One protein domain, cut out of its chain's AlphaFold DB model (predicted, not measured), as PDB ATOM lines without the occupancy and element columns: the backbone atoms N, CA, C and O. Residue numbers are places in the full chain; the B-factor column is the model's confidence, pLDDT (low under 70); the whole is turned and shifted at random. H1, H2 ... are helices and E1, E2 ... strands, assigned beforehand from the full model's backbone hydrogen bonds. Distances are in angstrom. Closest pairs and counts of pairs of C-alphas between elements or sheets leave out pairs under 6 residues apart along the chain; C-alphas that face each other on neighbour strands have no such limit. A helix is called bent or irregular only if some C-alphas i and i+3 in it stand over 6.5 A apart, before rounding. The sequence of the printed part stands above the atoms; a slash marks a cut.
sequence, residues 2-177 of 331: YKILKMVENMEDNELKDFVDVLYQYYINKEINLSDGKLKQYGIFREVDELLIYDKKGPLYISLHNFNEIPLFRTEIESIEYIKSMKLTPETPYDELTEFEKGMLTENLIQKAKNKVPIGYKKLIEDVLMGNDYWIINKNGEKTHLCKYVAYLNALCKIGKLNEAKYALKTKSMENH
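Overview. This is residues 2 to 177 of the 331 residues of an uncharacterized protein of Methanococcus voltae (strain ATCC BAA-1334 / A3) (UniProt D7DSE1). Two helical lobes stand at the two ends of an elongated body, joined by a narrow two-stranded ribbon, E1 beside E2. In one lobe the helical hairpin H1 and H2 crosses the helical hairpin H8 and H9; the other lobe is looser and holds the pair H4 and H5 and the helical hairpin H6 and H7, while the short H3 sits beside E1. The printed part has 176 residues with nine named helices and three named strands, in the order H1 H2 H3 E1 H4 H5 H6 H7 E2 E3 H8 H9, and its class is mostly helix. The one sheet has the order E1 E2 E3, antiparallel throughout. The whole is compact, with a radius of gyration of the C-alphas of 17.7 A, and spans 53 by 34 by 28 A.

Along the chain. Start at the sheet and find C-alpha 44 at (87.354, 52.012, 18.378), where E1 begins; it covers residues 44 to 51, 17.6 A from end to end, and bends by 80 degrees at residue 48. E2, residues 130 to 137, runs 22.2 A, and E3 is residues 143 to 145. Look next for H3 at residues 36 to 41. Before it come H1, residues 2 to 9, which begins at C-alpha 2 at (83.001, 70.399, 25.665), and H2, residues 14 to 29, 22.4 A long. H8, residues 146 to 158, is 18.4 A long, and H9, residues 162 to 171, ends at C-alpha 171 at (76.126, 51.820, 24.967). Between E1 and E2 in the chain you meet H4, residues 60 to 65; H5, residues 76 to 85, 14.3 A long; H6, residues 99 to 116, the longest helix with 25.6 A; and H7, residues 119 to 129, 16.7 A long. H7 is irregular: its C-alphas 120 and 123 are 7.3 A apart.

Arrangement. In the sheet, E1 and E2 are antiparallel at 152 degrees; look at N 47 and O 133, 2.8 A, and N 133 and O 47, 2.8 A, both within hydrogen-bond range. E2 and E3 form an antiparallel hairpin at 138 degrees, with N 136 and O 144 at 2.8 A. H3 is on the sheet at its level, with a height over the sheet of 3.4 A; its closest C-alphas to E1 are those of Leu 39 and Phe 45, 6.3 A. H8 only grazes the sheet with residues 146 to 149. The hairpin H8 and H9 touches within itself at a shallow tilt of 25 degrees, closest at the C-alphas of Leu 153 and Ala 165, 5.6 A. H1 and H2 touch as a hairpin at a shallow tilt of 18 degrees, closest at the C-alphas of Val 8 and Lys 17, 5.9 A. H2 is the hub, touching three helices; it only just touches H8, with 3 pairs of C-alphas within 8 A, about perpendicular at 77 degrees, closest at the C-alphas of Tyr 27 and Val 150, 7.0 A. It also only just touches H9, again with 3 pairs, closest at the C-alphas of Leu 16 and Lys 170, 7.3 A. Toward the other end, H6 only grazes the sheet with residues 102 to 110, and H7 with residues 126 to 129. H6 and H7 touch as a hairpin at a shallow tilt of 31 degrees, closest at the C-alphas of Lys 114 and Lys 122, 5.1 A. H4 and H5 touch at a steep tilt of 55 degrees, opposite ways, closest at the C-alphas of Tyr 61 and Ser 79, 5.3 A. H5 and H6 are near each other, and H4 and H6 are apart. In H1, H2, H3, H4, H5, H6, H8 and H9 every O i to N i+4 pair is within hydrogen-bond range; in H7 it is 2 of 7, beside 6 of 8 O i to N i+3 pairs.

Size, cuts and confidence. The two C-alphas farthest apart, those of Glu 12 and Ser 85, are 54.1 A from each other. The printed part has no cut. The link H5 to H6, residues 86 to 98, is long. The mean pLDDT of the printed part is 92.2, and residues 176 to 177 are under 70.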
ATOM      1  N   TYR A   2      82.639  69.771  24.372       78.62
ATOM      2  CA  TYR A   2      83.001  70.399  25.665       78.62
ATOM      3  C   TYR A   2      81.947  70.218  26.780       78.62
ATOM      4  O   TYR A   2      82.279  69.940  27.923       78.62
ATOM      5  N   LYS A   3      80.652  70.290  26.438       82.56
ATOM      6  CA  LYS A   3      79.572  69.958  27.385       82.56
ATOM      7  C   LYS A   3      79.599  68.501  27.866       82.56
ATOM      8  O   LYS A   3      79.134  68.240  28.962       82.56
ATOM      9  N   ILE A   4      80.100  67.579  27.042       84.44
ATOM     10  CA  ILE A   4      80.220  66.160  27.391       84.44
ATOM     11  C   ILE A   4      81.364  65.966  28.375       84.44
ATOM     12  O   ILE A   4      81.145  65.306  29.378       84.44
ATOM     13  N   LEU A   5      82.518  66.605  28.142       84.75
ATOM     14  CA  LEU A   5      83.626  66.626  29.105       84.75
ATOM     15  C   LEU A   5      83.143  67.074  30.486       84.75
ATOM     16  O   LEU A   5      83.180  66.298  31.432       84.75
ATOM     17  N   LYS A   6      82.526  68.260  30.565       84.88
ATOM     18  CA  LYS A   6      81.942  68.777  31.815       84.88
ATOM     19  C   LYS A   6      80.916  67.848  32.453       84.88
ATOM     20  O   LYS A   6      80.781  67.806  33.669       84.88
ATOM     21  N   MET A   7      80.139  67.150  31.629       84.25
ATOM     22  CA  MET A   7      79.136  66.210  32.111       84.25
ATOM     23  C   MET A   7      79.794  65.005  32.792       84.25
ATOM     24  O   MET A   7      79.270  64.544  33.803       84.25
ATOM     25  N   VAL A   8      80.908  64.491  32.254       86.19
ATOM     26  CA  VAL A   8      81.594  63.304  32.792       86.19
ATOM     27  C   VAL A   8      82.654  63.613  33.847       86.19
ATOM     28  O   VAL A   8      82.926  62.735  34.657       86.19
ATOM     29  N   GLU A   9      83.189  64.837  33.911       85.00
ATOM     30  CA  GLU A   9      84.199  65.277  34.898       85.00
ATOM     31  C   GLU A   9      83.819  64.908  36.344       85.00
ATOM     32  O   GLU A   9      84.654  64.406  37.096       85.00
ATOM     33  N   ASN A  10      82.539  65.056  36.697       80.19
ATOM     34  CA  ASN A  10      82.018  64.794  38.044       80.19
ATOM     35  C   ASN A  10      81.498  63.359  38.263       80.19
ATOM     36  O   ASN A  10      80.887  63.085  39.291       80.19
ATOM     37  N   MET A  11      81.657  62.448  37.298       83.38
ATOM     38  CA  MET A  11      81.236  61.048  37.460       83.38
ATOM     39  C   MET A  11      82.330  60.219  38.149       83.38
ATOM     40  O   MET A  11      83.507  60.533  38.031       83.38
ATOM     41  N   GLU A  12      81.972  59.132  38.827       85.50
ATOM     42  CA  GLU A  12      82.958  58.187  39.398       85.50
ATOM     43  C   GLU A  12      83.510  57.194  38.356       85.50
ATOM     44  O   GLU A  12      84.482  56.485  38.597       85.50
ATOM     45  N   ASP A  13      82.905  57.163  37.168       88.25
ATOM     46  CA  ASP A  13      83.229  56.248  36.075       88.25
ATOM     47  C   ASP A  13      84.472  56.729  35.298       88.25
ATOM     48  O   ASP A  13      84.371  57.498  34.337       88.25
ATOM     49  N   ASN A  14      85.660  56.320  35.758       89.06
ATOM     50  CA  ASN A  14      86.940  56.695  35.143       89.06
ATOM     51  C   ASN A  14      87.099  56.144  33.716       89.06
ATOM     52  O   ASN A  14      87.652  56.831  32.864       89.06
ATOM     53  N   GLU A  15      86.557  54.958  33.421       89.94
ATOM     54  CA  GLU A  15      86.604  54.383  32.069       89.94
ATOM     55  C   GLU A  15      85.814  55.250  31.079       89.94
ATOM     56  O   GLU A  15      86.280  55.549  29.974       89.94
ATOM     57  N   LEU A  16      84.633  55.721  31.491       91.19
ATOM     58  CA  LEU A  16      83.826  56.641  30.698       91.19
ATOM     59  C   LEU A  16      84.515  57.998  30.494       91.19
ATOM     60  O   LEU A  16      84.386  58.575  29.411       91.19
ATOM     61  N   LYS A  17      85.235  58.513  31.499       92.00
ATOM     62  CA  LYS A  17      86.026  59.751  31.363       92.00
ATOM     63  C   LYS A  17      87.123  59.590  30.319       92.00
ATOM     64  O   LYS A  17      87.157  60.377  29.374       92.00
ATOM     65  N   ASP A  18      87.926  58.535  30.432       92.31
ATOM     66  CA  ASP A  18      89.005  58.254  29.485       92.31
ATOM     67  C   ASP A  18      88.459  58.088  28.061       92.31
ATOM     68  O   ASP A  18      88.988  58.657  27.104       92.31
ATOM     69  N   PHE A  19      87.344  57.366  27.906       94.50
ATOM     70  CA  PHE A  19      86.685  57.220  26.613       94.50
ATOM     71  C   PHE A  19      86.235  58.570  26.035       94.50
ATOM     72  O   PHE A  19      86.459  58.852  24.855       94.50
ATOM     73  N   VAL A  20      85.619  59.434  26.845       94.31
ATOM     74  CA  VAL A  20      85.204  60.773  26.402       94.31
ATOM     75  C   VAL A  20      86.403  61.639  26.023       94.31
ATOM     76  O   VAL A  20      86.306  62.379  25.038       94.31
ATOM     77  N   ASP A  21      87.521  61.532  26.735       91.44
ATOM     78  CA  ASP A  21      88.757  62.232  26.388       91.44
ATOM     79  C   ASP A  21      89.283  61.783  25.023       91.44
ATOM     80  O   ASP A  21      89.636  62.625  24.191       91.44
ATOM     81  N   VAL A  22      89.231  60.482  24.721       94.06
ATOM     82  CA  VAL A  22      89.554  59.952  23.385       94.06
ATOM     83  C   VAL A  22      88.636  60.545  22.310       94.06
ATOM     84  O   VAL A  22      89.114  61.036  21.281       94.06
ATOM     85  N   LEU A  23      87.321  60.581  22.548       95.00
ATOM     86  CA  LEU A  23      86.368  61.200  21.618       95.00
ATOM     87  C   LEU A  23      86.616  62.704  21.447       95.00
ATOM     88  O   LEU A  23      86.411  63.252  20.360       95.00
ATOM     89  N   TYR A  24      87.031  63.396  22.507       89.75
ATOM     90  CA  TYR A  24      87.352  64.818  22.466       89.75
ATOM     91  C   TYR A  24      88.625  65.095  21.662       89.75
ATOM     92  O   TYR A  24      88.624  66.012  20.832       89.75
ATOM     93  N   GLN A  25      89.667  64.276  21.833       86.69
ATOM     94  CA  GLN A  25      90.873  64.333  21.005       86.69
ATOM     95  C   GLN A  25      90.524  64.157  19.526       86.69
ATOM     96  O   GLN A  25      90.889  65.008  18.709       86.69
ATOM     97  N   TYR A  26      89.728  63.135  19.191       91.00
ATOM     98  CA  TYR A  26      89.243  62.934  17.826       91.00
ATOM     99  C   TYR A  26      88.418  64.128  17.321       91.00
ATOM    100  O   TYR A  26      88.601  64.586  16.194       91.00
ATOM    101  N   TYR A  27      87.527  64.687  18.142       87.12
ATOM    102  CA  TYR A  27      86.707  65.835  17.753       87.12
ATOM    103  C   TYR A  27      87.546  67.056  17.349       87.12
ATOM    104  O   TYR A  27      87.221  67.708  16.353       87.12
ATOM    105  N   ILE A  28      88.607  67.361  18.103       78.94
ATOM    106  CA  ILE A  28      89.467  68.523  17.845       78.94
ATOM    107  C   ILE A  28      90.442  68.256  16.699       78.94
ATOM    108  O   ILE A  28      90.622  69.118  15.837       78.94
ATOM    109  N   ASN A  29      91.086  67.089  16.709       78.69
ATOM    110  CA  ASN A  29      92.245  66.810  15.864       78.69
ATOM    111  C   ASN A  29      91.896  66.037  14.594       78.69
ATOM    112  O   ASN A  29      92.654  66.118  13.635       78.69
ATOM    113  N   LYS A  30      90.766  65.317  14.585       85.56
ATOM    114  CA  LYS A  30      90.444  64.257  13.612       85.56
ATOM    115  C   LYS A  30      91.438  63.092  13.609       85.56
ATOM    116  O   LYS A  30      91.398  62.269  12.714       85.56
ATOM    117  N   GLU A  31      92.261  63.010  14.649       88.62
ATOM    118  CA  GLU A  31      93.313  62.018  14.839       88.62
ATOM    119  C   GLU A  31      93.342  61.624  16.321       88.62
ATOM    120  O   GLU A  31      93.139  62.485  17.189       88.62
ATOM    121  N   ILE A  32      93.598  60.348  16.619       92.00
ATOM    122  CA  ILE A  32      93.726  59.841  17.990       92.00
ATOM    123  C   ILE A  32      95.146  59.323  18.184       92.00
ATOM    124  O   ILE A  32      95.562  58.397  17.496       92.00
ATOM    125  N   ASN A  33      95.880  59.869  19.156       90.19
ATOM    126  CA  ASN A  33      97.245  59.429  19.452       90.19
ATOM    127  C   ASN A  33      97.251  58.286  20.483       90.19
ATOM    128  O   ASN A  33      97.700  58.451  21.617       90.19
ATOM    129  N   LEU A  34      96.690  57.141  20.094       93.69
ATOM    130  CA  LEU A  34      96.688  55.902  20.873       93.69
ATOM    131  C   LEU A  34      97.081  54.712  19.993       93.69
ATOM    132  O   LEU A  34      96.877  54.728  18.777       93.69
ATOM    133  N   SER A  35      97.630  53.670  20.625       93.88
ATOM    134  CA  SER A  35      97.863  52.384  19.968       93.88
ATOM    135  C   SER A  35      96.541  51.674  19.678       93.88
ATOM    136  O   SER A  35      95.567  51.834  20.417       93.88
ATOM    137  N   ASP A  36      96.523  50.830  18.647       93.38
ATOM    138  CA  ASP A  36      95.310  50.108  18.245       93.38
ATOM    139  C   ASP A  36      94.790  49.189  19.358       93.38
ATOM    140  O   ASP A  36      93.583  49.061  19.548       93.38
ATOM    141  N   GLY A  37      95.689  48.626  20.173       94.94
ATOM    142  CA  GLY A  37      95.315  47.858  21.364       94.94
ATOM    143  C   GLY A  37      94.501  48.676  22.373       94.94
ATOM    144  O   GLY A  37      93.503  48.179  22.889       94.94
ATOM    145  N   LYS A  38      94.874  49.944  22.611       94.50
ATOM    146  CA  LYS A  38      94.104  50.854  23.477       94.50
ATOM    147  C   LYS A  38      92.798  51.297  22.817       94.50
ATOM    148  O   LYS A  38      91.770  51.329  23.481       94.50
ATOM    149  N   LEU A  39      92.802  51.591  21.516       95.31
ATOM    150  CA  LEU A  39      91.572  51.929  20.785       95.31
ATOM    151  C   LEU A  39      90.539  50.800  20.869       95.31
ATOM    152  O   LEU A  39      89.367  51.051  21.157       95.31
ATOM    153  N   LYS A  40      90.991  49.551  20.716       94.00
ATOM    154  CA  LYS A  40      90.140  48.360  20.782       94.00
ATOM    155  C   LYS A  40      89.462  48.192  22.144       94.00
ATOM    156  O   LYS A  40      88.316  47.754  22.175       94.00
ATOM    157  N   GLN A  41      90.102  48.596  23.247       93.38
ATOM    158  CA  GLN A  41      89.472  48.612  24.581       93.38
ATOM    159  C   GLN A  41      88.246  49.537  24.611       93.38
ATOM    160  O   GLN A  41      87.205  49.189  25.162       93.38
ATOM    161  N   TYR A  42      88.312  50.670  23.912       94.19
ATOM    162  CA  TYR A  42      87.176  51.576  23.750       94.19
ATOM    163  C   TYR A  42      86.190  51.137  22.656       94.19
ATOM    164  O   TYR A  42      85.164  51.791  22.464       94.19
ATOM    165  N   GLY A  43      86.423  50.011  21.977       94.88
ATOM    166  CA  GLY A  43      85.633  49.578  20.820       94.88
ATOM    167  C   GLY A  43      85.841  50.463  19.589       94.88
ATOM    168  O   GLY A  43      84.961  50.514  18.733       94.88
ATOM    169  N   ILE A  44      86.965  51.186  19.520       97.25
ATOM    170  CA  ILE A  44      87.354  52.012  18.378       97.25
ATOM    171  C   ILE A  44      88.332  51.228  17.496       97.25
ATOM    172  O   ILE A  44      89.249  50.578  17.996       97.25
ATOM    173  N   PHE A  45      88.153  51.328  16.182       95.88
ATOM    174  CA  PHE A  45      89.010  50.723  15.166       95.88
ATOM    175  C   PHE A  45      89.578  51.817  14.279       95.88
ATOM    176  O   PHE A  45      88.852  52.739  13.907       95.88
ATOM    177  N   ARG A  46      90.865  51.704  13.958       96.69
ATOM    178  CA  ARG A  46      91.550  52.570  13.005       96.69
ATOM    179  C   ARG A  46      91.713  51.812  11.691       96.69
ATOM    180  O   ARG A  46      92.197  50.684  11.697       96.69
ATOM    181  N   GLU A  47      91.328  52.444  10.596       95.06
ATOM    182  CA  GLU A  47      91.705  52.051   9.242       95.06
ATOM    183  C   GLU A  47      92.748  53.066   8.756       95.06
ATOM    184  O   GLU A  47      92.604  54.266   8.990       95.06
ATOM    185  N   VAL A  48      93.850  52.585   8.185       94.19
ATOM    186  CA  VAL A  48      95.012  53.405   7.802       94.19
ATOM    187  C   VAL A  48      94.985  53.621   6.295       94.19
ATOM    188  O   VAL A  48      94.542  52.737   5.569       94.19
ATOM    189  N   ASP A  49      95.471  54.777   5.841       93.25
ATOM    190  CA  ASP A  49      95.528  55.156   4.422       93.25
ATOM    191  C   ASP A  49      94.163  55.074   3.723       93.25
ATOM    192  O   ASP A  49      94.021  54.607   2.596       93.25
ATOM    193  N   GLU A  50      93.146  55.587   4.410       95.38
ATOM    194  CA  GLU A  50      91.753  55.585   3.985       95.38
ATOM    195  C   GLU A  50      91.299  56.949   3.461       95.38
ATOM    196  O   GLU A  50      91.798  58.000   3.877       95.38
ATOM    197  N   LEU A  51      90.284  56.947   2.587       95.31
ATOM    198  CA  LEU A  51      89.685  58.181   2.076       95.31
ATOM    199  C   LEU A  51      88.905  58.904   3.191       95.31
ATOM    200  O   LEU A  51      87.941  58.374   3.741       95.31
ATOM    201  N   LEU A  52      89.270  60.149   3.490       93.50
ATOM    202  CA  LEU A  52      88.735  60.952   4.594       93.50
ATOM    203  C   LEU A  52      87.470  61.736   4.201       93.50
ATOM    204  O   LEU A  52      87.446  62.971   4.216       93.50
ATOM    205  N   ILE A  53      86.399  61.020   3.858       92.25
ATOM    206  CA  ILE A  53      85.070  61.595   3.577       92.25
ATOM    207  C   ILE A  53      84.130  61.461   4.780       92.25
ATOM    208  O   ILE A  53      84.273  60.570   5.614       92.25
ATOM    209  N   TYR A  54      83.155  62.363   4.900       87.38
ATOM    210  CA  TYR A  54      82.198  62.333   6.008       87.38
ATOM    211  C   TYR A  54      81.165  61.212   5.820       87.38
ATOM    212  O   TYR A  54      80.638  61.065   4.732       87.38
ATOM    213  N   ASP A  55      80.819  60.476   6.884       89.62
ATOM    214  CA  ASP A  55      79.773  59.430   6.879       89.62
ATOM    215  C   ASP A  55      79.907  58.382   5.753       89.62
ATOM    216  O   ASP A  55      79.160  58.396   4.779       89.62
ATOM    217  N   LYS A  56      80.827  57.421   5.908       94.56
ATOM    218  CA  LYS A  56      81.022  56.322   4.950       94.56
ATOM    219  C   LYS A  56      79.856  55.328   4.854       94.56
ATOM    220  O   LYS A  56      79.842  54.562   3.905       94.56
ATOM    221  N   LYS A  57      78.893  55.388   5.787       93.00
ATOM    222  CA  LYS A  57      77.664  54.570   5.818       93.00
ATOM    223  C   LYS A  57      76.434  55.266   5.227       93.00
ATOM    224  O   LYS A  57      75.345  54.699   5.223       93.00
ATOM    225  N   GLY A  58      76.562  56.538   4.857       92.25
ATOM    226  CA  GLY A  58      75.505  57.288   4.185       92.25
ATOM    227  C   GLY A  58      75.607  57.167   2.663       92.25
ATOM    228  O   GLY A  58      76.576  56.598   2.165       92.25
ATOM    229  N   PRO A  59      74.646  57.744   1.918       96.62
ATOM    230  CA  PRO A  59      74.742  57.846   0.466       96.62
ATOM    231  C   PRO A  59      76.050  58.525   0.047       96.62
ATOM    232  O   PRO A  59      76.333  59.648   0.481       96.62
ATOM    233  N   LEU A  60      76.826  57.871  -0.816       97.19
ATOM    234  CA  LEU A  60      78.156  58.329  -1.217       97.19
ATOM    235  C   LEU A  60      78.149  59.754  -1.776       97.19
ATOM    236  O   LEU A  60      79.042  60.541  -1.461       97.19
ATOM    237  N   TYR A  61      77.129  60.129  -2.555       96.94
ATOM    238  CA  TYR A  61      77.047  61.485  -3.113       96.94
ATOM    239  C   TYR A  61      76.953  62.578  -2.042       96.94
ATOM    240  O   TYR A  61      77.507  63.662  -2.225       96.94
ATOM    241  N   ILE A  62      76.314  62.298  -0.903       93.94
ATOM    242  CA  ILE A  62      76.221  63.242   0.218       93.94
ATOM    243  C   ILE A  62      77.594  63.383   0.876       93.94
ATOM    244  O   ILE A  62      78.026  64.494   1.193       93.94
ATOM    245  N   SER A  63      78.293  62.267   1.072       93.38
ATOM    246  CA  SER A  63      79.624  62.214   1.679       93.38
ATOM    247  C   SER A  63      80.662  62.973   0.849       93.38
ATOM    248  O   SER A  63      81.455  63.739   1.404       93.38
ATOM    249  N   LEU A  64      80.617  62.817  -0.478       94.38
ATOM    250  CA  LEU A  64      81.487  63.524  -1.418       94.38
ATOM    251  C   LEU A  64      81.119  65.006  -1.554       94.38
ATOM    252  O   LEU A  64      82.013  65.852  -1.525       94.38
ATOM    253  N   HIS A  65      79.830  65.343  -1.662       92.38
ATOM    254  CA  HIS A  65      79.382  66.736  -1.747       92.38
ATOM    255  C   HIS A  65      79.792  67.550  -0.510       92.38
ATOM    256  O   HIS A  65      80.278  68.672  -0.639       92.38
ATOM    257  N   ASN A  66      79.660  66.969   0.686       88.31
ATOM    258  CA  ASN A  66      79.980  67.648   1.943       88.31
ATOM    259  C   ASN A  66      81.486  67.750   2.240       88.31
ATOM    260  O   ASN A  66      81.873  68.342   3.255       88.31
ATOM    261  N   PHE A  67      82.354  67.197   1.389       88.94
ATOM    262  CA  PHE A  67      83.795  67.338   1.547       88.94
ATOM    263  C   PHE A  67      84.235  68.786   1.271       88.94
ATOM    264  O   PHE A  67      84.230  69.261   0.136       88.94
ATOM    265  N   ASN A  68      84.635  69.494   2.330       83.75
ATOM    266  CA  ASN A  68      84.847  70.945   2.301       83.75
ATOM    267  C   ASN A  68      86.296  71.400   2.546       83.75
ATOM    268  O   ASN A  68      86.543  72.601   2.638       83.75
ATOM    269  N   GLU A  69      87.266  70.483   2.652       88.56
ATOM    270  CA  GLU A  69      88.689  70.874   2.686       88.56
ATOM    271  C   GLU A  69      89.159  71.366   1.313       88.56
ATOM    272  O   GLU A  69      89.940  72.311   1.211       88.56
ATOM    273  N   ILE A  70      88.642  70.740   0.254       91.50
ATOM    274  CA  ILE A  70      88.753  71.187  -1.133       91.50
ATOM    275  C   ILE A  70      87.361  70.966  -1.727       91.50
ATOM    276  O   ILE A  70      87.021  69.819  -1.990       91.50
ATOM    277  N   PRO A  71      86.527  72.002  -1.911       88.88
ATOM    278  CA  PRO A  71      85.145  71.818  -2.345       88.88
ATOM    279  C   PRO A  71      85.124  71.299  -3.783       88.88
ATOM    280  O   PRO A  71      85.281  72.075  -4.722       88.88
ATOM    281  N   LEU A  72      85.011  69.987  -3.996       92.12
ATOM    282  CA  LEU A  72      85.129  69.377  -5.330       92.12
ATOM    283  C   LEU A  72      83.841  69.477  -6.153       92.12
ATOM    284  O   LEU A  72      83.925  69.506  -7.383       92.12
ATOM    285  N   PHE A  73      82.699  69.584  -5.476       92.56
ATOM    286  CA  PHE A  73      81.358  69.611  -6.055       92.56
ATOM    287  C   PHE A  73      80.588  70.802  -5.489       92.56
ATOM    288  O   PHE A  73      80.581  71.014  -4.277       92.56
ATOM    289  N   ARG A  74      79.951  71.587  -6.356       86.56
ATOM    290  CA  ARG A  74      79.128  72.741  -5.964       86.56
ATOM    291  C   ARG A  74      77.726  72.326  -5.537       86.56
ATOM    292  O   ARG A  74      77.100  73.028  -4.754       86.56
ATOM    293  N   THR A  75      77.237  71.203  -6.054       90.12
ATOM    294  CA  THR A  75      75.897  70.680  -5.778       90.12
ATOM    295  C   THR A  75      75.944  69.172  -5.555       90.12
ATOM    296  O   THR A  75      76.889  68.497  -5.969       90.12
ATOM    297  N   GLU A  76      74.895  68.633  -4.935       93.69
ATOM    298  CA  GLU A  76      74.690  67.184  -4.849       93.69
ATOM    299  C   GLU A  76      74.587  66.548  -6.244       93.69
ATOM    300  O   GLU A  76      75.137  65.473  -6.464       93.69
ATOM    301  N   ILE A  77      73.972  67.245  -7.210       96.69
ATOM    302  CA  ILE A  77      73.835  66.788  -8.603       96.69
ATOM    303  C   ILE A  77      75.208  66.574  -9.247       96.69
ATOM    304  O   ILE A  77      75.451  65.511  -9.810       96.69
ATOM    305  N   GLU A  78      76.138  67.525  -9.098       96.06
ATOM    306  CA  GLU A  78      77.503  67.369  -9.623       96.06
ATOM    307  C   GLU A  78      78.210  66.146  -9.014       96.06
ATOM    308  O   GLU A  78      78.966  65.454  -9.698       96.06
ATOM    309  N   SER A  79      77.967  65.864  -7.729       96.75
ATOM    310  CA  SER A  79      78.513  64.670  -7.080       96.75
ATOM    311  C   SER A  79      77.873  63.385  -7.611       96.75
ATOM    312  O   SER A  79      78.580  62.402  -7.820       96.75
ATOM    313  N   ILE A  80      76.559  63.378  -7.841       98.38
ATOM    314  CA  ILE A  80      75.821  62.240  -8.409       98.38
ATOM    315  C   ILE A  80      76.333  61.920  -9.817       98.38
ATOM    316  O   ILE A  80      76.646  60.768 -10.113       98.38
ATOM    317  N   GLU A  81      76.440  62.931 -10.679       98.12
ATOM    318  CA  GLU A  81      76.923  62.779 -12.056       98.12
ATOM    319  C   GLU A  81      78.361  62.263 -12.092       98.12
ATOM    320  O   GLU A  81      78.687  61.367 -12.872       98.12
ATOM    321  N   TYR A  82      79.211  62.768 -11.196       97.75
ATOM    322  CA  TYR A  82      80.581  62.298 -11.073       97.75
ATOM    323  C   TYR A  82      80.656  60.820 -10.676       97.75
ATOM    324  O   TYR A  82      81.360  60.057 -11.336       97.75
ATOM    325  N   ILE A  83      79.893  60.389  -9.666       98.12
ATOM    326  CA  ILE A  83      79.855  58.980  -9.241       98.12
ATOM    327  C   ILE A  83      79.356  58.082 -10.384       98.12
ATOM    328  O   ILE A  83      79.991  57.075 -10.704       98.12
ATOM    329  N   LYS A  84      78.287  58.496 -11.079       98.12
ATOM    330  CA  LYS A  84      77.749  57.775 -12.244       98.12
ATOM    331  C   LYS A  84      78.750  57.670 -13.395       98.12
ATOM    332  O   LYS A  84      78.777  56.644 -14.071       98.12
ATOM    333  N   SER A  85      79.597  58.681 -13.608       97.19
ATOM    334  CA  SER A  85      80.632  58.635 -14.654       97.19
ATOM    335  C   SER A  85      81.664  57.519 -14.426       97.19
ATOM    336  O   SER A  85      82.232  57.001 -15.386       97.19
ATOM    337  N   MET A  86      81.838  57.085 -13.172       96.81
ATOM    338  CA  MET A  86      82.673  55.944 -12.779       96.81
ATOM    339  C   MET A  86      81.897  54.616 -12.738       96.81
ATOM    340  O   MET A  86      82.443  53.610 -12.301       96.81
ATOM    341  N   LYS A  87      80.634  54.593 -13.190       97.00
ATOM    342  CA  LYS A  87      79.723  53.432 -13.131       97.00
ATOM    343  C   LYS A  87      79.433  52.931 -11.709       97.00
ATOM    344  O   LYS A  87      79.062  51.775 -11.534       97.00
ATOM    345  N   LEU A  88      79.570  53.804 -10.715       97.69
ATOM    346  CA  LEU A  88      79.183  53.536  -9.334       97.69
ATOM    347  C   LEU A  88      77.750  54.022  -9.076       97.69
ATOM    348  O   LEU A  88      77.261  54.946  -9.736       97.69
ATOM    349  N   THR A  89      77.091  53.432  -8.081       97.75
ATOM    350  CA  THR A  89      75.758  53.851  -7.626       97.75
ATOM    351  C   THR A  89      75.891  54.960  -6.570       97.75
ATOM    352  O   THR A  89      76.502  54.723  -5.529       97.75
ATOM    353  N   PRO A  90      75.336  56.169  -6.788       97.94
ATOM    354  CA  PRO A  90      75.443  57.299  -5.853       97.94
ATOM    355  C   PRO A  90      74.950  57.021  -4.431       97.94
ATOM    356  O   PRO A  90      75.458  57.609  -3.476       97.94
ATOM    357  N   GLU A  91      73.942  56.165  -4.295       97.94
ATOM    358  CA  GLU A  91      73.301  55.810  -3.034       97.94
ATOM    359  C   GLU A  91      74.057  54.728  -2.259       97.94
ATOM    360  O   GLU A  91      73.863  54.632  -1.048       97.94
ATOM    361  N   THR A  92      74.920  53.950  -2.922       97.94
ATOM    362  CA  THR A  92      75.712  52.898  -2.274       97.94
ATOM    363  C   THR A  92      76.717  53.534  -1.314       97.94
ATOM    364  O   THR A  92      77.511  54.370  -1.750       97.94
ATOM    365  N   PRO A  93      76.701  53.179  -0.018       97.12
ATOM    366  CA  PRO A  93      77.680  53.659   0.945       97.12
ATOM    367  C   PRO A  93      79.122  53.321   0.565       97.12
ATOM    368  O   PRO A  93      79.401  52.293  -0.047       97.12
ATOM    369  N   TYR A  94      80.066  54.171   0.971       96.88
ATOM    370  CA  TYR A  94      81.489  53.946   0.701       96.88
ATOM    371  C   TYR A  94      82.001  52.642   1.327       96.88
ATOM    372  O   TYR A  94      82.845  51.970   0.740       96.88
ATOM    373  N   ASP A  95      81.513  52.281   2.518       95.12
ATOM    374  CA  ASP A  95      81.948  51.061   3.206       95.12
ATOM    375  C   ASP A  95      81.388  49.768   2.597       95.12
ATOM    376  O   ASP A  95      81.873  48.690   2.936       95.12
ATOM    377  N   GLU A  96      80.437  49.879   1.669       97.00
ATOM    378  CA  GLU A  96      79.894  48.766   0.883       97.00
ATOM    379  C   GLU A  96      80.581  48.606  -0.484       97.00
ATOM    380  O   GLU A  96      80.357  47.606  -1.166       97.00
ATOM    381  N   LEU A  97      81.434  49.556  -0.887       97.50
ATOM    382  CA  LEU A  97      82.225  49.440  -2.109       97.50
ATOM    383  C   LEU A  97      83.296  48.351  -1.973       97.50
ATOM    384  O   LEU A  97      83.912  48.178  -0.917       97.50
ATOM    385  N   THR A  98      83.583  47.666  -3.075       97.31
ATOM    386  CA  THR A  98      84.739  46.770  -3.168       97.31
ATOM    387  C   THR A  98      86.050  47.557  -3.098       97.31
ATOM    388  O   THR A  98      86.109  48.737  -3.443       97.31
ATOM    389  N   GLU A  99      87.144  46.895  -2.720       95.88
ATOM    390  CA  GLU A  99      88.473  47.529  -2.675       95.88
ATOM    391  C   GLU A  99      88.902  48.115  -4.030       95.88
ATOM    392  O   GLU A  99      89.504  49.186  -4.088       95.88
ATOM    393  N   PHE A 100      88.519  47.468  -5.138       96.94
ATOM    394  CA  PHE A 100      88.752  48.002  -6.480       96.94
ATOM    395  C   PHE A 100      87.989  49.313  -6.720       96.94
ATOM    396  O   PHE A 100      88.563  50.289  -7.203       96.94
ATOM    397  N   GLU A 101      86.705  49.364  -6.359       97.88
ATOM    398  CA  GLU A 101      85.878  50.564  -6.512       97.88
ATOM    399  C   GLU A 101      86.357  51.706  -5.610       97.88
ATOM    400  O   GLU A 101      86.409  52.854  -6.058       97.88
ATOM    401  N   LYS A 102      86.769  51.401  -4.372       97.56
ATOM    402  CA  LYS A 102      87.387  52.375  -3.461       97.56
ATOM    403  C   LYS A 102      88.680  52.940  -4.041       97.56
ATOM    404  O   LYS A 102      88.858  54.160  -4.015       97.56
ATOM    405  N   GLY A 103      89.550  52.086  -4.585       96.69
ATOM    406  CA  GLY A 103      90.787  52.498  -5.249       96.69
ATOM    407  C   GLY A 103      90.511  53.420  -6.438       96.69
ATOM    408  O   GLY A 103      91.010  54.545  -6.480       96.69
ATOM    409  N   MET A 104      89.612  53.002  -7.334       97.38
ATOM    410  CA  MET A 104      89.193  53.795  -8.492       97.38
ATOM    411  C   MET A 104      88.621  55.158  -8.077       97.38
ATOM    412  O   MET A 104      89.024  56.188  -8.622       97.38
ATOM    413  N   LEU A 105      87.699  55.193  -7.111       97.50
ATOM    414  CA  LEU A 105      87.109  56.434  -6.607       97.50
ATOM    415  C   LEU A 105      88.183  57.364  -6.023       97.50
ATOM    416  O   LEU A 105      88.195  58.562  -6.311       97.50
ATOM    417  N   THR A 106      89.090  56.810  -5.223       96.81
ATOM    418  CA  THR A 106      90.151  57.556  -4.540       96.81
ATOM    419  C   THR A 106      91.110  58.201  -5.538       96.81
ATOM    420  O   THR A 106      91.348  59.409  -5.472       96.81
ATOM    421  N   GLU A 107      91.604  57.440  -6.516       97.06
ATOM    422  CA  GLU A 107      92.486  57.955  -7.567       97.06
ATOM    423  C   GLU A 107      91.814  59.075  -8.373       97.06
ATOM    424  O   GLU A 107      92.405  60.139  -8.596       97.06
ATOM    425  N   ASN A 108      90.550  58.878  -8.753       97.12
ATOM    426  CA  ASN A 108      89.783  59.873  -9.495       97.12
ATOM    427  C   ASN A 108      89.577  61.162  -8.681       97.12
ATOM    428  O   ASN A 108      89.729  62.264  -9.227       97.12
ATOM    429  N   LEU A 109      89.287  61.055  -7.379       97.00
ATOM    430  CA  LEU A 109      89.140  62.210  -6.489       97.00
ATOM    431  C   LEU A 109      90.459  62.962  -6.310       97.00
ATOM    432  O   LEU A 109      90.471  64.195  -6.389       97.00
ATOM    433  N   ILE A 110      91.574  62.243  -6.139       97.00
ATOM    434  CA  ILE A 110      92.915  62.835  -6.064       97.00
ATOM    435  C   ILE A 110      93.211  63.631  -7.338       97.00
ATOM    436  O   ILE A 110      93.665  64.775  -7.247       97.00
ATOM    437  N   GLN A 111      92.921  63.086  -8.522       97.12
ATOM    438  CA  GLN A 111      93.159  63.802  -9.779       97.12
ATOM    439  C   GLN A 111      92.247  65.017  -9.940       97.12
ATOM    440  O   GLN A 111      92.719  66.106 -10.285       97.12
ATOM    441  N   LYS A 112      90.955  64.887  -9.616       96.69
ATOM    442  CA  LYS A 112      90.013  66.017  -9.626       96.69
ATOM    443  C   LYS A 112      90.489  67.139  -8.695       96.69
ATOM    444  O   LYS A 112      90.473  68.307  -9.088       96.69
ATOM    445  N   ALA A 113      90.972  66.798  -7.501       96.38
ATOM    446  CA  ALA A 113      91.534  67.754  -6.554       96.38
ATOM    447  C   ALA A 113      92.840  68.387  -7.067       96.38
ATOM    448  O   ALA A 113      92.960  69.613  -7.059       96.38
ATOM    449  N   LYS A 114      93.784  67.594  -7.600       97.00
ATOM    450  CA  LYS A 114      95.037  68.087  -8.214       97.00
ATOM    451  C   LYS A 114      94.777  69.055  -9.373       97.00
ATOM    452  O   LYS A 114      95.556  69.988  -9.555       97.00
ATOM    453  N   ASN A 115      93.700  68.867 -10.131       96.12
ATOM    454  CA  ASN A 115      93.306  69.769 -11.217       96.12
ATOM    455  C   ASN A 115      92.656  71.064 -10.720       96.12
ATOM    456  O   ASN A 115      92.732  72.085 -11.399       96.12
ATOM    457  N   LYS A 116      92.047  71.044  -9.530       94.19
ATOM    458  CA  LYS A 116      91.389  72.211  -8.933       94.19
ATOM    459  C   LYS A 116      92.357  73.144  -8.201       94.19
ATOM    460  O   LYS A 116      92.095  74.345  -8.124       94.19
ATOM    461  N   VAL A 117      93.446  72.611  -7.642       95.44
ATOM    462  CA  VAL A 117      94.384  73.387  -6.814       95.44
ATOM    463  C   VAL A 117      95.571  73.950  -7.612       95.44
ATOM    464  O   VAL A 117      96.025  73.330  -8.579       95.44
ATOM    465  N   PRO A 118      96.161  75.087  -7.187       95.50
ATOM    466  CA  PRO A 118      97.386  75.606  -7.792       95.50
ATOM    467  C   PRO A 118      98.563  74.629  -7.667       95.50
ATOM    468  O   PRO A 118      98.649  73.854  -6.712       95.50
ATOM    469  N   ILE A 119      99.529  74.720  -8.589       94.94
ATOM    470  CA  ILE A 119     100.646  73.764  -8.702       94.94
ATOM    471  C   ILE A 119     101.415  73.548  -7.389       94.94
ATOM    472  O   ILE A 119     101.733  72.414  -7.038       94.94
ATOM    473  N   GLY A 120     101.619  74.615  -6.610       92.75
ATOM    474  CA  GLY A 120     102.319  74.568  -5.324       92.75
ATOM    475  C   GLY A 120     101.582  73.828  -4.199       92.75
ATOM    476  O   GLY A 120     102.141  73.710  -3.114       92.75
ATOM    477  N   TYR A 121     100.350  73.363  -4.424       95.31
ATOM    478  CA  TYR A 121      99.560  72.569  -3.474       95.31
ATOM    479  C   TYR A 121      99.334  71.124  -3.939       95.31
ATOM    480  O   TYR A 121      98.932  70.295  -3.131       95.31
ATOM    481  N   LYS A 122      99.617  70.784  -5.209       96.62
ATOM    482  CA  LYS A 122      99.297  69.459  -5.782       96.62
ATOM    483  C   LYS A 122      99.930  68.290  -5.024       96.62
ATOM    484  O   LYS A 122      99.320  67.231  -4.931       96.62
ATOM    485  N   LYS A 123     101.128  68.492  -4.465       96.38
ATOM    486  CA  LYS A 123     101.846  67.480  -3.668       96.38
ATOM    487  C   LYS A 123     101.198  67.192  -2.308       96.38
ATOM    488  O   LYS A 123     101.519  66.180  -1.718       96.38
ATOM    489  N   LEU A 124     100.312  68.066  -1.828       96.38
ATOM    490  CA  LEU A 124      99.648  67.947  -0.524       96.38
ATOM    491  C   LEU A 124      98.251  67.321  -0.632       96.38
ATOM    492  O   LEU A 124      97.558  67.194   0.368       96.38
ATOM    493  N   ILE A 125      97.785  67.009  -1.845       96.56
ATOM    494  CA  ILE A 125      96.406  66.561  -2.073       96.56
ATOM    495  C   ILE A 125      96.134  65.212  -1.416       96.56
ATOM    496  O   ILE A 125      95.081  65.035  -0.809       96.56
ATOM    497  N   GLU A 126      97.090  64.292  -1.508       95.75
ATOM    498  CA  GLU A 126      97.003  62.985  -0.857       95.75
ATOM    499  C   GLU A 126      96.947  63.151   0.663       95.75
ATOM    500  O   GLU A 126      95.996  62.682   1.272       95.75
ATOM    501  N   ASP A 127      97.830  63.963   1.257       94.12
ATOM    502  CA  ASP A 127      97.799  64.280   2.696       94.12
ATOM    503  C   ASP A 127      96.482  64.934   3.158       94.12
ATOM    504  O   ASP A 127      96.144  64.921   4.345       94.12
ATOM    505  N   VAL A 128      95.740  65.576   2.248       93.56
ATOM    506  CA  VAL A 128      94.427  66.160   2.540       93.56
ATOM    507  C   VAL A 128      93.331  65.103   2.520       93.56
ATOM    508  O   VAL A 128      92.531  65.086   3.460       93.56
ATOM    509  N   LEU A 129      93.303  64.274   1.477       94.81
ATOM    510  CA  LEU A 129      92.234  63.316   1.191       94.81
ATOM    511  C   LEU A 129      92.398  61.980   1.909       94.81
ATOM    512  O   LEU A 129      91.391  61.327   2.146       94.81
ATOM    513  N   MET A 130      93.622  61.595   2.251       95.19
ATOM    514  CA  MET A 130      93.952  60.293   2.818       95.19
ATOM    515  C   MET A 130      94.445  60.431   4.258       95.19
ATOM    516  O   MET A 130      94.972  61.475   4.661       95.19
ATOM    517  N   GLY A 131      94.265  59.375   5.045       94.25
ATOM    518  CA  GLY A 131      94.851  59.260   6.375       94.25
ATOM    519  C   GLY A 131      94.160  58.205   7.226       94.25
ATOM    520  O   GLY A 131      93.510  57.300   6.713       94.25
ATOM    521  N   ASN A 132      94.295  58.346   8.541       95.06
ATOM    522  CA  ASN A 132      93.642  57.447   9.481       95.06
ATOM    523  C   ASN A 132      92.149  57.761   9.576       95.06
ATOM    524  O   ASN A 132      91.761  58.881   9.928       95.06
ATOM    525  N   ASP A 133      91.326  56.751   9.330       95.31
ATOM    526  CA  ASP A 133      89.891  56.800   9.555       95.31
ATOM    527  C   ASP A 133      89.486  55.917  10.738       95.31
ATOM    528  O   ASP A 133      90.196  54.988  11.127       95.31
ATOM    529  N   TYR A 134      88.365  56.248  11.372       96.69
ATOM    530  CA  TYR A 134      88.019  55.702  12.677       96.69
ATOM    531  C   TYR A 134      86.573  55.237  12.752       96.69
ATOM    532  O   TYR A 134      85.639  55.974  12.441       96.69
ATOM    533  N   TRP A 135      86.369  54.051  13.307       96.75
ATOM    534  CA  TRP A 135      85.057  53.447  13.512       96.75
ATOM    535  C   TRP A 135      84.841  53.108  14.977       96.75
ATOM    536  O   TRP A 135      85.796  52.846  15.698       96.75
ATOM    537  N   ILE A 136      83.587  53.088  15.417       96.44
ATOM    538  CA  ILE A 136      83.193  52.601  16.738       96.44
ATOM    539  C   ILE A 136      82.236  51.423  16.589       96.44
ATOM    540  O   ILE A 136      81.344  51.457  15.743       96.44
ATOM    541  N   ILE A 137      82.427  50.386  17.401       94.88
ATOM    542  CA  ILE A 137      81.535  49.230  17.476       94.88
ATOM    543  C   ILE A 137      80.765  49.282  18.797       94.88
ATOM    544  O   ILE A 137      81.354  49.437  19.872       94.88
ATOM    545  N   ASN A 138      79.439  49.182  18.711       92.50
ATOM    546  CA  ASN A 138      78.582  49.101  19.890       92.50
ATOM    547  C   ASN A 138      78.531  47.675  20.466       92.50
ATOM    548  O   ASN A 138      79.110  46.734  19.926       92.50
ATOM    549  N   LYS A 139      77.825  47.494  21.586       86.19
ATOM    550  CA  LYS A 139      77.716  46.178  22.247       86.19
ATOM    551  C   LYS A 139      77.021  45.105  21.395       86.19
ATOM    552  O   LYS A 139      77.244  43.926  21.642       86.19
ATOM    553  N   ASN A 140      76.232  45.508  20.399       88.88
ATOM    554  CA  ASN A 140      75.534  44.615  19.475       88.88
ATOM    555  C   ASN A 140      76.391  44.260  18.244       88.88
ATOM    556  O   ASN A 140      75.922  43.560  17.353       88.88
ATOM    557  N   GLY A 141      77.638  44.740  18.172       90.44
ATOM    558  CA  GLY A 141      78.523  44.516  17.027       90.44
ATOM    559  C   GLY A 141      78.306  45.491  15.867       90.44
ATOM    560  O   GLY A 141      78.952  45.358  14.829       90.44
ATOM    561  N   GLU A 142      77.450  46.503  16.020       91.19
ATOM    562  CA  GLU A 142      77.179  47.455  14.946       91.19
ATOM    563  C   GLU A 142      78.320  48.461  14.803       91.19
ATOM    564  O   GLU A 142      78.637  49.227  15.718       91.19
ATOM    565  N   LYS A 143      78.916  48.481  13.610       92.94
ATOM    566  CA  LYS A 143      79.976  49.413  13.221       92.94
ATOM    567  C   LYS A 143      79.372  50.771  12.842       92.94
ATOM    568  O   LYS A 143      78.476  50.837  12.005       92.94
ATOM    569  N   THR A 144      79.875  51.865  13.403       93.62
ATOM    570  CA  THR A 144      79.464  53.244  13.082       93.62
ATOM    571  C   THR A 144      80.687  54.107  12.815       93.62
ATOM    572  O   THR A 144      81.676  54.030  13.540       93.62
ATOM    573  N   HIS A 145      80.635  54.949  11.782       94.94
ATOM    574  CA  HIS A 145      81.730  55.870  11.484       94.94
ATOM    575  C   HIS A 145      81.894  56.866  12.650       94.94
ATOM    576  O   HIS A 145      80.931  57.537  13.042       94.94
ATOM    577  N   LEU A 146      83.093  56.971  13.236       95.38
ATOM    578  CA  LEU A 146      83.318  57.730  14.474       95.38
ATOM    579  C   LEU A 146      82.963  59.214  14.310       95.38
ATOM    580  O   LEU A 146      82.433  59.834  15.238       95.38
ATOM    581  N   CYS A 147      83.166  59.779  13.113       91.94
ATOM    582  CA  CYS A 147      82.773  61.152  12.800       91.94
ATOM    583  C   CYS A 147      81.274  61.391  13.022       91.94
ATOM    584  O   CYS A 147      80.889  62.423  13.583       91.94
ATOM    585  N   LYS A 148      80.440  60.418  12.639       91.19
ATOM    586  CA  LYS A 148      78.980  60.458  12.744       91.19
ATOM    587  C   LYS A 148      78.542  60.295  14.192       91.19
ATOM    588  O   LYS A 148      77.709  61.068  14.662       91.19
ATOM    589  N   TYR A 149      79.160  59.362  14.912       93.69
ATOM    590  CA  TYR A 149      78.898  59.140  16.333       93.69
ATOM    591  C   TYR A 149      79.208  60.391  17.178       93.69
ATOM    592  O   TYR A 149      78.371  60.865  17.950       93.69
ATOM    593  N   VAL A 150      80.366  61.021  16.959       93.38
ATOM    594  CA  VAL A 150      80.738  62.270  17.647       93.38
ATOM    595  C   VAL A 150      79.829  63.438  17.245       93.38
ATOM    596  O   VAL A 150      79.457  64.253  18.097       93.38
ATOM    597  N   ALA A 151      79.432  63.534  15.971       88.94
ATOM    598  CA  ALA A 151      78.475  64.544  15.519       88.94
ATOM    599  C   ALA A 151      77.101  64.373  16.192       88.94
ATOM    600  O   ALA A 151      76.510  65.361  16.633       88.94
ATOM    601  N   TYR A 152      76.634  63.130  16.329       91.56
ATOM    602  CA  TYR A 152      75.398  62.766  17.018       91.56
ATOM    603  C   TYR A 152      75.425  63.170  18.498       91.56
ATOM    604  O   TYR A 152      74.548  63.913  18.947       91.56
ATOM    605  N   LEU A 153      76.478  62.797  19.231       92.56
ATOM    606  CA  LEU A 153      76.664  63.196  20.628       92.56
ATOM    607  C   LEU A 153      76.680  64.723  20.789       92.56
ATOM    608  O   LEU A 153      76.040  65.289  21.679       92.56
ATOM    609  N   ASN A 154      77.383  65.424  19.896       88.94
ATOM    610  CA  ASN A 154      77.434  66.881  19.920       88.94
ATOM    611  C   ASN A 154      76.058  67.514  19.660       88.94
ATOM    612  O   ASN A 154      75.738  68.539  20.268       88.94
ATOM    613  N   ALA A 155      75.249  66.918  18.781       88.88
ATOM    614  CA  ALA A 155      73.900  67.381  18.484       88.88
ATOM    615  C   ALA A 155      72.981  67.247  19.710       88.88
ATOM    616  O   ALA A 155      72.374  68.245  20.102       88.88
ATOM    617  N   LEU A 156      72.978  66.089  20.385       90.25
ATOM    618  CA  LEU A 156      72.208  65.862  21.619       90.25
ATOM    619  C   LEU A 156      72.522  66.915  22.695       90.25
ATOM    620  O   LEU A 156      71.625  67.539  23.265       90.25
ATOM    621  N   CYS A 157      73.802  67.226  22.912       87.75
ATOM    622  CA  CYS A 157      74.192  68.248  23.887       87.75
ATOM    623  C   CYS A 157      73.778  69.679  23.508       87.75
ATOM    624  O   CYS A 157      73.607  70.534  24.390       87.75
ATOM    625  N   LYS A 158      73.651  69.993  22.213       85.00
ATOM    626  CA  LYS A 158      73.219  71.326  21.757       85.00
ATOM    627  C   LYS A 158      71.736  71.574  22.028       85.00
ATOM    628  O   LYS A 158      71.388  72.712  22.372       85.00
ATOM    629  N   ILE A 159      70.922  70.522  21.945       85.94
ATOM    630  CA  ILE A 159      69.489  70.538  22.274       85.94
ATOM    631  C   ILE A 159      69.173  70.219  23.740       85.94
ATOM    632  O   ILE A 159      68.012  70.219  24.122       85.94
ATOM    633  N   GLY A 160      70.185  69.977  24.580       86.56
ATOM    634  CA  GLY A 160      69.991  69.744  26.018       86.56
ATOM    635  C   GLY A 160      69.571  68.317  26.391       86.56
ATOM    636  O   GLY A 160      69.249  68.071  27.548       86.56
ATOM    637  N   LYS A 161      69.632  67.370  25.451       88.44
ATOM    638  CA  LYS A 161      69.341  65.941  25.647       88.44
ATOM    639  C   LYS A 161      70.550  65.213  26.254       88.44
ATOM    640  O   LYS A 161      71.234  64.426  25.601       88.44
ATOM    641  N   LEU A 162      70.915  65.606  27.479       88.12
ATOM    642  CA  LEU A 162      72.139  65.141  28.148       88.12
ATOM    643  C   LEU A 162      72.041  63.687  28.629       88.12
ATOM    644  O   LEU A 162      73.041  62.975  28.589       88.12
ATOM    645  N   ASN A 163      70.854  63.234  29.038       86.56
ATOM    646  CA  ASN A 163      70.644  61.851  29.476       86.56
ATOM    647  C   ASN A 163      70.813  60.873  28.310       86.56
ATOM    648  O   ASN A 163      71.468  59.845  28.449       86.56
ATOM    649  N   GLU A 164      70.305  61.247  27.141       89.31
ATOM    650  CA  GLU A 164      70.455  60.525  25.883       89.31
ATOM    651  C   GLU A 164      71.921  60.498  25.441       89.31
ATOM    652  O   GLU A 164      72.433  59.451  25.056       89.31
ATOM    653  N   ALA A 165      72.643  61.620  25.571       91.25
ATOM    654  CA  ALA A 165      74.079  61.649  25.297       91.25
ATOM    655  C   ALA A 165      74.853  60.713  26.244       91.25
ATOM    656  O   ALA A 165      75.741  59.984  25.806       91.25
ATOM    657  N   LYS A 166      74.498  60.691  27.535       89.31
ATOM    658  CA  LYS A 166      75.097  59.794  28.534       89.31
ATOM    659  C   LYS A 166      74.792  58.324  28.237       89.31
ATOM    660  O   LYS A 166      75.687  57.489  28.356       89.31
ATOM    661  N   TYR A 167      73.564  58.009  27.831       90.06
ATOM    662  CA  TYR A 167      73.178  56.667  27.401       90.06
ATOM    663  C   TYR A 167      73.990  56.227  26.179       90.06
ATOM    664  O   TYR A 167      74.643  55.186  26.226       90.06
ATOM    665  N   ALA A 168      74.036  57.064  25.139       92.00
ATOM    666  CA  ALA A 168      74.783  56.800  23.917       92.00
ATOM    667  C   ALA A 168      76.277  56.574  24.173       92.00
ATOM    668  O   ALA A 168      76.876  55.731  23.513       92.00
ATOM    669  N   LEU A 169      76.887  57.274  25.137       92.94
ATOM    670  CA  LEU A 169      78.277  57.033  25.541       92.94
ATOM    671  C   LEU A 169      78.478  55.652  26.177       92.94
ATOM    672  O   LEU A 169      79.426  54.954  25.834       92.94
ATOM    673  N   LYS A 170      77.575  55.238  27.072       90.38
ATOM    674  CA  LYS A 170      77.664  53.944  27.772       90.38
ATOM    675  C   LYS A 170      77.407  52.747  26.857       90.38
ATOM    676  O   LYS A 170      77.985  51.677  27.052       90.38
ATOM    677  N   THR A 171      76.502  52.897  25.896       91.44
ATOM    678  CA  THR A 171      76.126  51.820  24.967       91.44
ATOM    679  C   THR A 171      76.919  51.854  23.670       91.44
ATOM    680  O   THR A 171      76.966  50.842  22.973       91.44
ATOM    681  N   LYS A 172      77.540  52.998  23.356       93.00
ATOM    682  CA  LYS A 172      78.170  53.306  22.063       93.00
ATOM    683  C   LYS A 172      77.178  53.225  20.892       93.00
ATOM    684  O   LYS A 172      77.589  53.107  19.746       93.00
ATOM    685  N   SER A 173      75.875  53.299  21.180       89.81
ATOM    686  CA  SER A 173      74.794  53.208  20.195       89.81
ATOM    687  C   SER A 173      74.193  54.583  19.893       89.81
ATOM    688  O   SER A 173      74.187  55.483  20.736       89.81
ATOM    689  N   MET A 174      73.694  54.736  18.666       87.88
ATOM    690  CA  MET A 174      72.902  55.891  18.226       87.88
ATOM    691  C   MET A 174      71.386  55.608  18.225       87.88
ATOM    692  O   MET A 174      70.606  56.508  17.886       87.88
ATOM    693  N   GLU A 175      70.964  54.387  18.577       72.88
ATOM    694  CA  GLU A 175      69.568  53.935  18.511       72.88
ATOM    695  C   GLU A 175      68.620  54.793  19.379       72.88
ATOM    696  O   GLU A 175      68.979  55.278  20.452       72.88
ATOM    697  N   ASN A 176      67.392  54.984  18.881       56.09
ATOM    698  CA  ASN A 176      66.233  55.624  19.530       56.09
ATOM    699  C   ASN A 176      66.269  57.133  19.848       56.09
ATOM    700  O   ASN A 176      65.357  57.633  20.507       56.09
ATOM    701  N   HIS A 177      67.228  57.914  19.333       63.06
ATOM    702  CA  HIS A 177      67.191  59.385  19.502       63.06
ATOM    703  C   HIS A 177      67.327  60.191  18.203       63.06
ATOM    704  O   HIS A 177      67.586  61.393  18.244       63.06
TER     705      HIS A 177